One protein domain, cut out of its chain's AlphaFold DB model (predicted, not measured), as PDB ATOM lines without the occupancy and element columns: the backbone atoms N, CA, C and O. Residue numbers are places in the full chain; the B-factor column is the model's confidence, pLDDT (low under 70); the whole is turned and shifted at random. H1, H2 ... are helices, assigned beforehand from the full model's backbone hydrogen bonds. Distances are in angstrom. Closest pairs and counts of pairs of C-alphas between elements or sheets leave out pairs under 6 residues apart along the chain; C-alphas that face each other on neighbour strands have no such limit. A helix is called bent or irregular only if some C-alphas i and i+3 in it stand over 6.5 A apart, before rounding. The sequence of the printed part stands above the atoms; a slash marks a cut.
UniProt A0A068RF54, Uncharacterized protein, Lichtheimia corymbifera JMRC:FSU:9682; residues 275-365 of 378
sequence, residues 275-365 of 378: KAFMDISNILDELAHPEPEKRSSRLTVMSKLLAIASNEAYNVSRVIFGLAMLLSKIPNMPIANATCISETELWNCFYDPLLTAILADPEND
ATOM      1  N   LYS A 275      -9.001  31.807 -16.313       94.88
ATOM      2  CA  LYS A 275     -10.388  32.018 -15.885       94.88
ATOM      3  C   LYS A 275     -10.912  30.824 -15.080       94.88
ATOM      4  O   LYS A 275     -11.434  31.023 -13.989       94.88
ATOM      5  N   ALA A 276     -10.741  29.604 -15.591       94.69
ATOM      6  CA  ALA A 276     -11.169  28.394 -14.895       94.69
ATOM      7  C   ALA A 276     -10.433  28.247 -13.555       94.69
ATOM      8  O   ALA A 276     -11.052  27.934 -12.542       94.69
ATOM      9  N   PHE A 277      -9.128  28.537 -13.521       95.69
ATOM     10  CA  PHE A 277      -8.341  28.514 -12.287       95.69
ATOM     11  C   PHE A 277      -8.866  29.503 -11.236       95.69
ATOM     12  O   PHE A 277      -9.031  29.139 -10.068       95.69
ATOM     13  N   MET A 278      -9.163  30.739 -11.647       97.00
ATOM     14  CA  MET A 278      -9.718  31.764 -10.760       97.00
ATOM     15  C   MET A 278     -11.108  31.377 -10.250       97.00
ATOM     16  O   MET A 278     -11.372  31.500  -9.055       97.00
ATOM     17  N   ASP A 279     -11.975  30.860 -11.123       96.06
ATOM     18  CA  ASP A 279     -13.322  30.436 -10.740       96.06
ATOM     19  C   ASP A 279     -13.277  29.280  -9.719       96.06
ATOM     20  O   ASP A 279     -13.977  29.320  -8.705       96.06
ATOM     21  N   ILE A 280     -12.401  28.287  -9.929       96.31
ATOM     22  CA  ILE A 280     -12.170  27.186  -8.976       96.31
ATOM     23  C   ILE A 280     -11.649  27.722  -7.642       96.31
ATOM     24  O   ILE A 280     -12.154  27.325  -6.594       96.31
ATOM     25  N   SER A 281     -10.660  28.618  -7.671       96.31
ATOM     26  CA  SER A 281     -10.052  29.179  -6.456       96.31
ATOM     27  C   SER A 281     -11.094  29.905  -5.608       96.31
ATOM     28  O   SER A 281     -11.246  29.593  -4.431       96.31
ATOM     29  N   ASN A 282     -11.904  30.763  -6.235       95.44
ATOM     30  CA  ASN A 282     -12.994  31.469  -5.561       95.44
ATOM     31  C   ASN A 282     -13.993  30.497  -4.909       95.44
ATOM     32  O   ASN A 282     -14.427  30.714  -3.781       95.44
ATOM     33  N   ILE A 283     -14.346  29.405  -5.595       95.50
ATOM     34  CA  ILE A 283     -15.266  28.389  -5.063       95.50
ATOM     35  C   ILE A 283     -14.654  27.626  -3.882       95.50
ATOM     36  O   ILE A 283     -15.353  27.331  -2.910       95.50
ATOM     37  N   LEU A 284     -13.365  27.292  -3.950       94.06
ATOM     38  CA  LEU A 284     -12.666  26.612  -2.859       94.06
ATOM     39  C   LEU A 284     -12.458  27.535  -1.651       94.06
ATOM     40  O   LEU A 284     -12.546  27.068  -0.515       94.06
ATOM     41  N   ASP A 285     -12.279  28.837  -1.868       94.00
ATOM     42  CA  ASP A 285     -12.196  29.829  -0.793       94.00
ATOM     43  C   ASP A 285     -13.508  29.928  -0.003       94.00
ATOM     44  O   ASP A 285     -13.485  30.073   1.220       94.00
ATOM     45  N   GLU A 286     -14.664  29.752  -0.654       93.69
ATOM     46  CA  GLU A 286     -15.942  29.653   0.062       93.69
ATOM     47  C   GLU A 286     -15.993  28.441   1.007       93.69
ATOM     48  O   GLU A 286     -16.613  28.509   2.073       93.69
ATOM     49  N   LEU A 287     -15.351  27.324   0.640       91.12
ATOM     50  CA  LEU A 287     -15.247  26.141   1.499       91.12
ATOM     51  C   LEU A 287     -14.272  26.373   2.660       91.12
ATOM     52  O   LEU A 287     -14.507  25.910   3.778       91.12
ATOM     53  N   ALA A 288     -13.177  27.081   2.390       89.44
ATOM     54  CA  ALA A 288     -12.124  27.376   3.355       89.44
ATOM     55  C   ALA A 288     -12.408  28.626   4.206       89.44
ATOM     56  O   ALA A 288     -11.580  28.991   5.044       89.44
ATOM     57  N   HIS A 289     -13.569  29.268   4.029       90.69
ATOM     58  CA  HIS A 289     -13.867  30.550   4.654       90.69
ATOM     59  C   HIS A 289     -13.686  30.488   6.190       90.69
ATOM     60  O   HIS A 289     -14.197  29.558   6.841       90.69
ATOM     61  N   PRO A 290     -12.964  31.452   6.802       87.75
ATOM     62  CA  PRO A 290     -12.641  31.418   8.230       87.75
ATOM     63  C   PRO A 290     -13.886  31.566   9.108       87.75
ATOM     64  O   PRO A 290     -14.014  30.876  10.117       87.75
ATOM     65  N   GLU A 291     -14.825  32.423   8.704       90.75
ATOM     66  CA  GLU A 291     -16.110  32.587   9.389       90.75
ATOM     67  C   GLU A 291     -17.066  31.429   9.042       90.75
ATOM     68  O   GLU A 291     -17.380  31.260   7.859       90.75
ATOM     69  N   PRO A 292     -17.573  30.664  10.033       86.38
ATOM     70  CA  PRO A 292     -18.447  29.512   9.790       86.38
ATOM     71  C   PRO A 292     -19.761  29.853   9.079       86.38
ATOM     72  O   PRO A 292     -20.264  29.042   8.313       86.38
ATOM     73  N   GLU A 293     -20.307  31.048   9.312       88.25
ATOM     74  CA  GLU A 293     -21.595  31.491   8.752       88.25
ATOM     75  C   GLU A 293     -21.526  31.786   7.248       88.25
ATOM     76  O   GLU A 293     -22.526  31.683   6.543       88.25
ATOM     77  N   LYS A 294     -20.333  32.127   6.751       87.88
ATOM     78  CA  LYS A 294     -20.058  32.380   5.329       87.88
ATOM     79  C   LYS A 294     -19.468  31.162   4.619       87.88
ATOM     80  O   LYS A 294     -19.226  31.217   3.417       87.88
ATOM     81  N   ARG A 295     -19.210  30.074   5.353       91.75
ATOM     82  CA  ARG A 295     -18.613  28.858   4.806       91.75
ATOM     83  C   ARG A 295     -19.651  28.065   4.022       91.75
ATOM     84  O   ARG A 295     -20.646  27.599   4.579       91.75
ATOM     85  N   SER A 296     -19.385  27.856   2.739       92.88
ATOM     86  CA  SER A 296     -20.225  27.013   1.890       92.88
ATOM     87  C   SER A 296     -20.089  25.539   2.277       92.88
ATOM     88  O   SER A 296     -19.012  25.048   2.625       92.88
ATOM     89  N   SER A 297     -21.195  24.796   2.191       92.94
ATOM     90  CA  SER A 297     -21.167  23.346   2.395       92.94
ATOM     91  C   SER A 297     -20.394  22.648   1.269       92.94
ATOM     92  O   SER A 297     -20.404  23.109   0.126       92.94
ATOM     93  N   ARG A 298     -19.788  21.485   1.555       92.19
ATOM     94  CA  ARG A 298     -19.084  20.681   0.534       92.19
ATOM     95  C   ARG A 298     -19.977  20.346  -0.652       92.19
ATOM     96  O   ARG A 298     -19.535  20.460  -1.784       92.19
ATOM     97  N   LEU A 299     -21.240  19.997  -0.400       94.44
ATOM     98  CA  LEU A 299     -22.196  19.693  -1.462       94.44
ATOM     99  C   LEU A 299     -22.434  20.909  -2.367       94.44
ATOM    100  O   LEU A 299     -22.440  20.774  -3.585       94.44
ATOM    101  N   THR A 300     -22.576  22.103  -1.786       95.56
ATOM    102  CA  THR A 300     -22.734  23.354  -2.544       95.56
ATOM    103  C   THR A 300     -21.512  23.636  -3.416       95.56
ATOM    104  O   THR A 300     -21.656  23.951  -4.595       95.56
ATOM    105  N   VAL A 301     -20.315  23.493  -2.847       96.44
ATOM    106  CA  VAL A 301     -19.028  23.715  -3.525       96.44
ATOM    107  C   VAL A 301     -18.847  22.715  -4.667       96.44
ATOM    108  O   VAL A 301     -18.552  23.115  -5.788       96.44
ATOM    109  N   MET A 302     -19.114  21.429  -4.422       96.50
ATOM    110  CA  MET A 302     -19.086  20.388  -5.452       96.50
ATOM    111  C   MET A 302     -20.046  20.706  -6.602       96.50
ATOM    112  O   MET A 302     -19.635  20.661  -7.757       96.50
ATOM    113  N   SER A 303     -21.291  21.091  -6.310       96.81
ATOM    114  CA  SER A 303     -22.260  21.469  -7.348       96.81
ATOM    115  C   SER A 303     -21.788  22.664  -8.183       96.81
ATOM    116  O   SER A 303     -21.959  22.657  -9.401       96.81
ATOM    117  N   LYS A 304     -21.155  23.669  -7.560       97.06
ATOM    118  CA  LYS A 304     -20.569  24.813  -8.278       97.06
ATOM    119  C   LYS A 304     -19.412  24.387  -9.188       97.06
ATOM    120  O   LYS A 304     -19.369  24.813 -10.337       97.06
ATOM    121  N   LEU A 305     -18.519  23.516  -8.710       97.19
ATOM    122  CA  LEU A 305     -17.422  22.975  -9.523       97.19
ATOM    123  C   LEU A 305     -17.953  22.189 -10.726       97.19
ATOM    124  O   LEU A 305     -17.504  22.413 -11.846       97.19
ATOM    125  N   LEU A 306     -18.946  21.322 -10.522       96.69
ATOM    126  CA  LEU A 306     -19.555  20.545 -11.606       96.69
ATOM    127  C   LEU A 306     -20.244  21.438 -12.649       96.69
ATOM    128  O   LEU A 306     -20.156  21.159 -13.842       96.69
ATOM    129  N   ALA A 307     -20.875  22.535 -12.220       96.69
ATOM    130  CA  ALA A 307     -21.478  23.507 -13.130       96.69
ATOM    131  C   ALA A 307     -20.439  24.269 -13.972       96.69
ATOM    132  O   ALA A 307     -20.718  24.634 -15.113       96.69
ATOM    133  N   ILE A 308     -19.234  24.513 -13.448       96.25
ATOM    134  CA  ILE A 308     -18.135  25.051 -14.266       96.25
ATOM    135  C   ILE A 308     -17.624  23.974 -15.213       96.25
ATOM    136  O   ILE A 308     -17.487  24.238 -16.403       96.25
ATOM    137  N   ALA A 309     -17.400  22.755 -14.714       95.88
ATOM    138  CA  ALA A 309     -16.884  21.648 -15.512       95.88
ATOM    139  C   ALA A 309     -17.719  21.405 -16.779       95.88
ATOM    140  O   ALA A 309     -17.150  21.161 -17.839       95.88
ATOM    141  N   SER A 310     -19.050  21.528 -16.712       95.12
ATOM    142  CA  SER A 310     -19.925  21.345 -17.880       95.12
ATOM    143  C   SER A 310     -19.762  22.405 -18.977       95.12
ATOM    144  O   SER A 310     -20.242  22.199 -20.086       95.12
ATOM    145  N   ASN A 311     -19.135  23.544 -18.672       94.62
ATOM    146  CA  ASN A 311     -18.930  24.652 -19.607       94.62
ATOM    147  C   ASN A 311     -17.481  24.759 -20.109       94.62
ATOM    148  O   ASN A 311     -17.183  25.625 -20.931       94.62
ATOM    149  N   GLU A 312     -16.582  23.909 -19.615       95.06
ATOM    150  CA  GLU A 312     -15.161  23.930 -19.952       95.06
ATOM    151  C   GLU A 312     -14.805  22.873 -21.005       95.06
ATOM    152  O   GLU A 312     -15.525  21.897 -21.225       95.06
ATOM    153  N   ALA A 313     -13.650  23.049 -21.652       93.94
ATOM    154  CA  ALA A 313     -13.113  22.048 -22.571       93.94
ATOM    155  C   ALA A 313     -12.858  20.715 -21.851       93.94
ATOM    156  O   ALA A 313     -12.524  20.703 -20.666       93.94
ATOM    157  N   TYR A 314     -12.934  19.602 -22.588       92.25
ATOM    158  CA  TYR A 314     -12.848  18.239 -22.051       92.25
ATOM    159  C   TYR A 314     -11.753  18.062 -20.983       92.25
ATOM    160  O   TYR A 314     -12.064  17.789 -19.828       92.25
ATOM    161  N   ASN A 315     -10.483  18.325 -21.307       90.38
ATOM    162  CA  ASN A 315      -9.363  18.134 -20.371       90.38
ATOM    163  C   ASN A 315      -9.510  18.947 -19.071       90.38
ATOM    164  O   ASN A 315      -9.212  18.456 -17.985       90.38
ATOM    165  N   VAL A 316      -9.997  20.185 -19.173       94.00
ATOM    166  CA  VAL A 316     -10.225  21.078 -18.027       94.00
ATOM    167  C   VAL A 316     -11.406  20.568 -17.201       94.00
ATOM    168  O   VAL A 316     -11.297  20.438 -15.983       94.00
ATOM    169  N   SER A 317     -12.499  20.198 -17.870       95.00
ATOM    170  CA  SER A 317     -13.696  19.614 -17.264       95.00
ATOM    171  C   SER A 317     -13.364  18.380 -16.423       95.00
ATOM    172  O   SER A 317     -13.773  18.295 -15.266       95.00
ATOM    173  N   ARG A 318     -12.531  17.471 -16.949       94.12
ATOM    174  CA  ARG A 318     -12.081  16.253 -16.253       94.12
ATOM    175  C   ARG A 318     -11.294  16.555 -14.976       94.12
ATOM    176  O   ARG A 318     -11.531  15.934 -13.943       94.12
ATOM    177  N   VAL A 319     -10.407  17.551 -15.006       94.69
ATOM    178  CA  VAL A 319      -9.671  17.991 -13.807       94.69
ATOM    179  C   VAL A 319     -10.623  18.579 -12.763       94.69
ATOM    180  O   VAL A 319     -10.542  18.215 -11.590       94.69
ATOM    181  N   ILE A 320     -11.557  19.443 -13.171       96.19
ATOM    182  CA  ILE A 320     -12.538  20.053 -12.258       96.19
ATOM    183  C   ILE A 320     -13.466  18.991 -11.657       96.19
ATOM    184  O   ILE A 320     -13.736  19.008 -10.454       96.19
ATOM    185  N   PHE A 321     -13.908  18.030 -12.471       95.50
ATOM    186  CA  PHE A 321     -14.679  16.876 -12.026       95.50
ATOM    187  C   PHE A 321     -13.909  16.069 -10.971       95.50
ATOM    188  O   PHE A 321     -14.456  15.755  -9.912       95.50
ATOM    189  N   GLY A 322     -12.615  15.822 -11.197       95.38
ATOM    190  CA  GLY A 322     -11.742  15.168 -10.223       95.38
ATOM    191  C   GLY A 322     -11.588  15.927  -8.910       95.38
ATOM    192  O   GLY A 322     -11.660  15.310  -7.846       95.38
ATOM    193  N   LEU A 323     -11.480  17.256  -8.949       95.50
ATOM    194  CA  LEU A 323     -11.487  18.075  -7.733       95.50
ATOM    195  C   LEU A 323     -12.810  17.941  -6.966       95.50
ATOM    196  O   LEU A 323     -12.798  17.767  -5.746       95.50
ATOM    197  N   ALA A 324     -13.948  17.957  -7.665       95.50
ATOM    198  CA  ALA A 324     -15.252  17.752  -7.038       95.50
ATOM    199  C   ALA A 324     -15.365  16.357  -6.395       95.50
ATOM    200  O   ALA A 324     -15.847  16.239  -5.267       95.50
ATOM    201  N   MET A 325     -14.883  15.301  -7.060       94.94
ATOM    202  CA  MET A 325     -14.894  13.939  -6.506       94.94
ATOM    203  C   MET A 325     -13.977  13.802  -5.291       94.94
ATOM    204  O   MET A 325     -14.377  13.225  -4.275       94.94
ATOM    205  N   LEU A 326     -12.788  14.398  -5.344       94.00
ATOM    206  CA  LEU A 326     -11.851  14.451  -4.226       94.00
ATOM    207  C   LEU A 326     -12.468  15.154  -3.002       94.00
ATOM    208  O   LEU A 326     -12.379  14.661  -1.871       94.00
ATOM    209  N   LEU A 327     -13.211  16.243  -3.227       92.94
ATOM    210  CA  LEU A 327     -13.994  16.923  -2.194       92.94
ATOM    211  C   LEU A 327     -15.117  16.072  -1.595       92.94
ATOM    212  O   LEU A 327     -15.716  16.520  -0.626       92.94
ATOM    213  N   SER A 328     -15.403  14.856  -2.051       89.38
ATOM    214  CA  SER A 328     -16.308  13.943  -1.333       89.38
ATOM    215  C   SER A 328     -15.584  13.042  -0.319       89.38
ATOM    216  O   SER A 328     -16.226  12.493   0.576       89.38
ATOM    217  N   LYS A 329     -14.251  12.910  -0.425       89.62
ATOM    218  CA  LYS A 329     -13.448  11.924   0.326       89.62
ATOM    219  C   LYS A 329     -12.425  12.524   1.290       89.62
ATOM    220  O   LYS A 329     -12.081  11.865   2.267       89.62
ATOM    221  N   ILE A 330     -11.977  13.764   1.066       87.56
ATOM    222  CA  ILE A 330     -11.021  14.446   1.961       87.56
ATOM    223  C   ILE A 330     -11.575  14.544   3.400       87.56
ATOM    224  O   ILE A 330     -12.766  14.820   3.560       87.56
ATOM    225  N   PRO A 331     -10.768  14.372   4.460       83.31
ATOM    226  CA  PRO A 331     -11.216  14.573   5.841       83.31
ATOM    227  C   PRO A 331     -11.539  16.049   6.156       83.31
ATOM    228  O   PRO A 331     -10.871  16.962   5.689       83.31
ATOM    229  N   ASN A 332     -12.563  16.295   6.984       76.62
ATOM    230  CA  ASN A 332     -12.940  17.658   7.416       76.62
ATOM    231  C   ASN A 332     -11.964  18.268   8.432       76.62
ATOM    232  O   ASN A 332     -11.976  19.477   8.648       76.62
ATOM    233  N   MET A 333     -11.172  17.426   9.095       76.69
ATOM    234  CA  MET A 333     -10.216  17.830  10.117       76.69
ATOM    235  C   MET A 333      -8.799  17.554   9.617       76.69
ATOM    236  O   MET A 333      -8.597  16.565   8.905       76.69
ATOM    237  N   PRO A 334      -7.813  18.379  10.011       75.56
ATOM    238  CA  PRO A 334      -6.413  18.077   9.764       75.56
ATOM    239  C   PRO A 334      -6.071  16.688  10.301       75.56
ATOM    240  O   PRO A 334      -6.505  16.306  11.391       75.56
ATOM    241  N   ILE A 335      -5.278  15.940   9.542       78.06
ATOM    242  CA  ILE A 335      -4.799  14.631   9.976       78.06
ATOM    243  C   ILE A 335      -3.860  14.859  11.162       78.06
ATOM    244  O   ILE A 335      -2.791  15.449  11.010       78.06
ATOM    245  N   ALA A 336      -4.278  14.410  12.348       70.56
ATOM    246  CA  ALA A 336      -3.565  14.663  13.601       70.56
ATOM    247  C   ALA A 336      -2.138  14.091  13.600       70.56
ATOM    248  O   ALA A 336      -1.257  14.645  14.253       70.56
ATOM    249  N   ASN A 337      -1.905  13.006  12.854       77.56
ATOM    250  CA  ASN A 337      -0.576  12.458  12.645       77.56
ATOM    251  C   ASN A 337      -0.341  12.072  11.177       77.56
ATOM    252  O   ASN A 337      -0.697  10.978  10.742       77.56
ATOM    253  N   ALA A 338       0.302  12.967  10.425       72.06
ATOM    254  CA  ALA A 338       0.650  12.738   9.024       72.06
ATOM    255  C   ALA A 338       1.616  11.552   8.816       72.06
ATOM    256  O   ALA A 338       1.708  11.042   7.704       72.06
ATOM    257  N   THR A 339       2.307  11.078   9.863       74.75
ATOM    258  CA  THR A 339       3.200   9.909   9.769       74.75
ATOM    259  C   THR A 339       2.470   8.574   9.929       74.75
ATOM    260  O   THR A 339       3.110   7.532   9.833       74.75
ATOM    261  N   CYS A 340       1.163   8.581  10.208       76.44
ATOM    262  CA  CYS A 340       0.357   7.370  10.411       76.44
ATOM    263  C   CYS A 340      -0.655   7.108   9.288       76.44
ATOM    264  O   CYS A 340      -1.495   6.224   9.435       76.44
ATOM    265  N   ILE A 341      -0.598   7.858   8.185       79.50
ATOM    266  CA  ILE A 341      -1.504   7.640   7.055       79.50
ATOM    267  C   ILE A 341      -1.059   6.371   6.327       79.50
ATOM    268  O   ILE A 341       0.067   6.291   5.833       79.50
ATOM    269  N   SER A 342      -1.941   5.376   6.271       82.62
ATOM    270  CA  SER A 342      -1.665   4.139   5.533       82.62
ATOM    271  C   SER A 342      -1.702   4.370   4.018       82.62
ATOM    272  O   SER A 342      -2.398   5.264   3.537       82.62
ATOM    273  N   GLU A 343      -1.009   3.533   3.242       81.94
ATOM    274  CA  GLU A 343      -1.084   3.570   1.773       81.94
ATOM    275  C   GLU A 343      -2.529   3.419   1.277       81.94
ATOM    276  O   GLU A 343      -2.978   4.183   0.427       81.94
ATOM    277  N   THR A 344      -3.295   2.501   1.873       84.88
ATOM    278  CA  THR A 344      -4.717   2.294   1.567       84.88
ATOM    279  C   THR A 344      -5.551   3.553   1.798       84.88
ATOM    280  O   THR A 344      -6.462   3.849   1.024       84.88
ATOM    281  N   GLU A 345      -5.261   4.299   2.863       85.50
ATOM    282  CA  GLU A 345      -5.931   5.566   3.154       85.50
ATOM    283  C   GLU A 345      -5.524   6.647   2.149       85.50
ATOM    284  O   GLU A 345      -6.398   7.295   1.575       85.50
ATOM    285  N   LEU A 346      -4.226   6.789   1.855       87.25
ATOM    286  CA  LEU A 346      -3.744   7.700   0.812       87.25
ATOM    287  C   LEU A 346      -4.430   7.421  -0.530       87.25
ATOM    288  O   LEU A 346      -4.920   8.335  -1.199       87.25
ATOM    289  N   TRP A 347      -4.502   6.146  -0.898       89.00
ATOM    290  CA  TRP A 347      -5.093   5.703  -2.146       89.00
ATOM    291  C   TRP A 347      -6.582   6.019  -2.224       89.00
ATOM    292  O   TRP A 347      -7.010   6.761  -3.104       89.00
ATOM    293  N   ASN A 348      -7.367   5.521  -1.269       88.62
ATOM    294  CA  ASN A 348      -8.825   5.613  -1.323       88.62
ATOM    295  C   ASN A 348      -9.358   7.024  -1.038       88.62
ATOM    296  O   ASN A 348     -10.459   7.363  -1.480       88.62
ATOM    297  N   CYS A 349      -8.624   7.843  -0.277       88.06
ATOM    298  CA  CYS A 349      -9.071   9.188   0.087       88.06
ATOM    299  C   CYS A 349      -8.582  10.273  -0.875       88.06
ATOM    300  O   CYS A 349      -9.297  11.260  -1.051       88.06
ATOM    301  N   PHE A 350      -7.400  10.112  -1.483       89.00
ATOM    302  CA  PHE A 350      -6.764  11.177  -2.265       89.00
ATOM    303  C   PHE A 350      -6.522  10.792  -3.722       89.00
ATOM    304  O   PHE A 350      -6.918  11.538  -4.618       89.00
ATOM    305  N   TYR A 351      -5.886   9.646  -3.975       90.75
ATOM    306  CA  TYR A 351      -5.462   9.294  -5.330       90.75
ATOM    307  C   TYR A 351      -6.600   8.743  -6.185       90.75
ATOM    308  O   TYR A 351      -6.870   9.297  -7.246       90.75
ATOM    309  N   ASP A 352      -7.296   7.704  -5.733       91.06
ATOM    310  CA  ASP A 352      -8.344   7.038  -6.512       91.06
ATOM    311  C   ASP A 352      -9.492   7.987  -6.917       91.06
ATOM    312  O   ASP A 352      -9.809   8.040  -8.108       91.06
ATOM    313  N   PRO A 353     -10.051   8.831  -6.021       92.00
ATOM    314  CA  PRO A 353     -11.129   9.749  -6.393       92.00
ATOM    315  C   PRO A 353     -10.719  10.768  -7.460       92.00
ATOM    316  O   PRO A 353     -11.543  11.152  -8.286       92.00
ATOM    317  N   LEU A 354      -9.458  11.207  -7.444       92.81
ATOM    318  CA  LEU A 354      -8.928  12.180  -8.394       92.81
ATOM    319  C   LEU A 354      -8.547  11.510  -9.720       92.81
ATOM    320  O   LEU A 354      -8.960  11.964 -10.785       92.81
ATOM    321  N   LEU A 355      -7.772  10.427  -9.664       92.25
ATOM    322  CA  LEU A 355      -7.245   9.746 -10.845       92.25
ATOM    323  C   LEU A 355      -8.350   9.069 -11.648       92.25
ATOM    324  O   LEU A 355      -8.370   9.215 -12.867       92.25
ATOM    325  N   THR A 356      -9.303   8.402 -10.993       91.69
ATOM    326  CA  THR A 356     -10.459   7.803 -11.678       91.69
ATOM    327  C   THR A 356     -11.278   8.874 -12.390       91.69
ATOM    328  O   THR A 356     -11.638   8.721 -13.551       91.69
ATOM    329  N   ALA A 357     -11.500  10.011 -11.739       91.19
ATOM    330  CA  ALA A 357     -12.257  11.117 -12.305       91.19
ATOM    331  C   ALA A 357     -11.537  11.868 -13.437       91.19
ATOM    332  O   ALA A 357     -12.195  12.552 -14.213       91.19
ATOM    333  N   ILE A 358     -10.213  11.753 -13.550       92.25
ATOM    334  CA  ILE A 358      -9.457  12.325 -14.669       92.25
ATOM    335  C   ILE A 358      -9.350  11.300 -15.802       92.25
ATOM    336  O   ILE A 358      -9.716  11.605 -16.934       92.25
ATOM    337  N   LEU A 359      -8.931  10.072 -15.490       91.25
ATOM    338  CA  LEU A 359      -8.500   9.065 -16.465       91.25
ATOM    339  C   LEU A 359      -9.600   8.092 -16.914       91.25
ATOM    340  O   LEU A 359      -9.480   7.525 -17.996       91.25
ATOM    341  N   ALA A 360     -10.645   7.863 -16.108       91.31
ATOM    342  CA  ALA A 360     -11.725   6.936 -16.451       91.31
ATOM    343  C   ALA A 360     -12.911   7.678 -17.065       91.31
ATOM    344  O   ALA A 360     -13.650   8.373 -16.365       91.31
ATOM    345  N   ASP A 361     -13.125   7.497 -18.356       90.94
ATOM    346  CA  ASP A 361     -14.244   8.067 -19.086       90.94
ATOM    347  C   ASP A 361     -15.063   6.973 -19.789       90.94
ATOM    348  O   ASP A 361     -14.789   6.633 -20.942       90.94
ATOM    349  N   PRO A 362     -16.072   6.410 -19.100       87.62
ATOM    350  CA  PRO A 362     -16.933   5.381 -19.670       87.62
ATOM    351  C   PRO A 362     -17.710   5.834 -20.910       87.62
ATOM    352  O   PRO A 362     -18.113   4.981 -21.689       87.62
ATOM    353  N   GLU A 363     -17.935   7.138 -21.101       87.69
ATOM    354  CA  GLU A 363     -18.628   7.648 -22.293       87.69
ATOM    355  C   GLU A 363     -17.747   7.554 -23.544       87.69
ATOM    356  O   GLU A 363     -18.262   7.442 -24.653       87.69
ATOM    357  N   ASN A 364     -16.425   7.546 -23.352       86.94
ATOM    358  CA  ASN A 364     -15.421   7.383 -24.400       86.94
ATOM    359  C   ASN A 364     -14.731   6.005 -24.338       86.94
ATOM    360  O   ASN A 364     -13.601   5.861 -24.803       86.94
ATOM    361  N   ASP A 365     -15.381   5.000 -23.735       87.75
ATOM    362  CA  ASP A 365     -14.859   3.633 -23.559       87.75
ATOM    363  C   ASP A 365     -13.495   3.556 -22.833       87.75
ATOM    364  O   ASP A 365     -12.757   2.573 -22.929       87.75
TER     365      ASP A 365
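AT A GLANCE: This is residues 275 to 365 of the 378 residues of an uncharacterized protein of Lichtheimia corymbifera JMRC:FSU:9682 (UniProt A0A068RF54). Four helices follow one another back and forth through a flat body, each running the opposite way to the one before; H1, H2 and H3 make a low triangle, with H2 between the other two along the chain, and H4 packs on H3 alone, away from H1 and H2. The return from H3 to H4 is a wide loop, of which residues 333 to 345 stick out past the helices, the last three of them in H4. The printed part has 91 residues with four named helices, in the order H1, H2, H3, H4, and no named strand; the class is all helix, with 56 residues in these helices. It is only just compact, close to loose, with a radius of gyration of the C-alphas of 14.4 A, and its flat outline spans 39 by 34 by 19 A.

IN THESE COORDINATES: The printed part begins with H1, residues 275 to 288, which is 19.9 A long from its first to its last C-alpha and starts at C-alpha 275 at (-10.388, 32.018, -15.885). After a short link of nine residues comes H2, residues 298 to 309, 16.2 A long. A tight link of four residues leads to H3, residues 314 to 326, 18.3 A long, which begins at C-alpha 314 at (-12.848, 18.239, -22.051). A long link of 16 residues, 327 to 342, then leads to H4, residues 343 to 359, 20.4 A from first to last C-alpha and the longest helix by residues; its last C-alpha, 359, is at (-8.500, 9.065, -16.465). H4 has a kink of 44 degrees near residue 352. It is irregular, but only just: C-alphas 349 and 352 are 7.0 A apart, and its line is a rough one. Residues 360 to 365 follow it.

HOW THE PARTS SIT: H1 and H2 touch and form a helical hairpin, their closest C-alphas being those of Ile 283 and Val 301, 6.2 A apart. Their lines stand at a shallow tilt of 4 degrees, opposite ways. H2 and H3 form the next helical hairpin; they touch with 18 pairs of C-alphas within 8 A, the closest those of Ala 309 and Ser 317 at 4.2 A. Their tilt is a shallow 6 degrees, opposite ways. H1 and H3 are close but not clearly touching: their closest C-alphas, those of Ile 280 and Ile 320, are 7.9 A apart, and the two helices run the same way at a shallow tilt of 7 degrees. H3 and H4 touch with 21 pairs of C-alphas within 8 A and make the third helical hairpin. Their closest C-alphas are those of Gly 322 and Leu 354, 4.5 A apart, and they run opposite ways at a shallow tilt of 27 degrees. The helix packing is mostly aligned, with the three touching pairs at a shallow tilt. H1 and H4 are apart, and H2 and H4 are apart. In the backbones of H2 and H3 every O i to N i+4 pair is within hydrogen-bond range; in H1 9 of 10 are, and in H4 9 of 13.

THE WHOLE: The two C-alphas farthest apart are those of Glu 291 and Asp 365, at 43.9 A, while the first and last printed C-alphas, of Lys 275 and Asp 365, are 29.7 A apart. Residues 333 to 345, of which 343 to 345 belong to H4, stand free; the remaining 78 residues span 44 by 30 by 16 A. The link from H3 to H4 is the long one. The printed part has no cut. The mean pLDDT of the printed part of this predicted model is 90.4, and no printed residue is under 70.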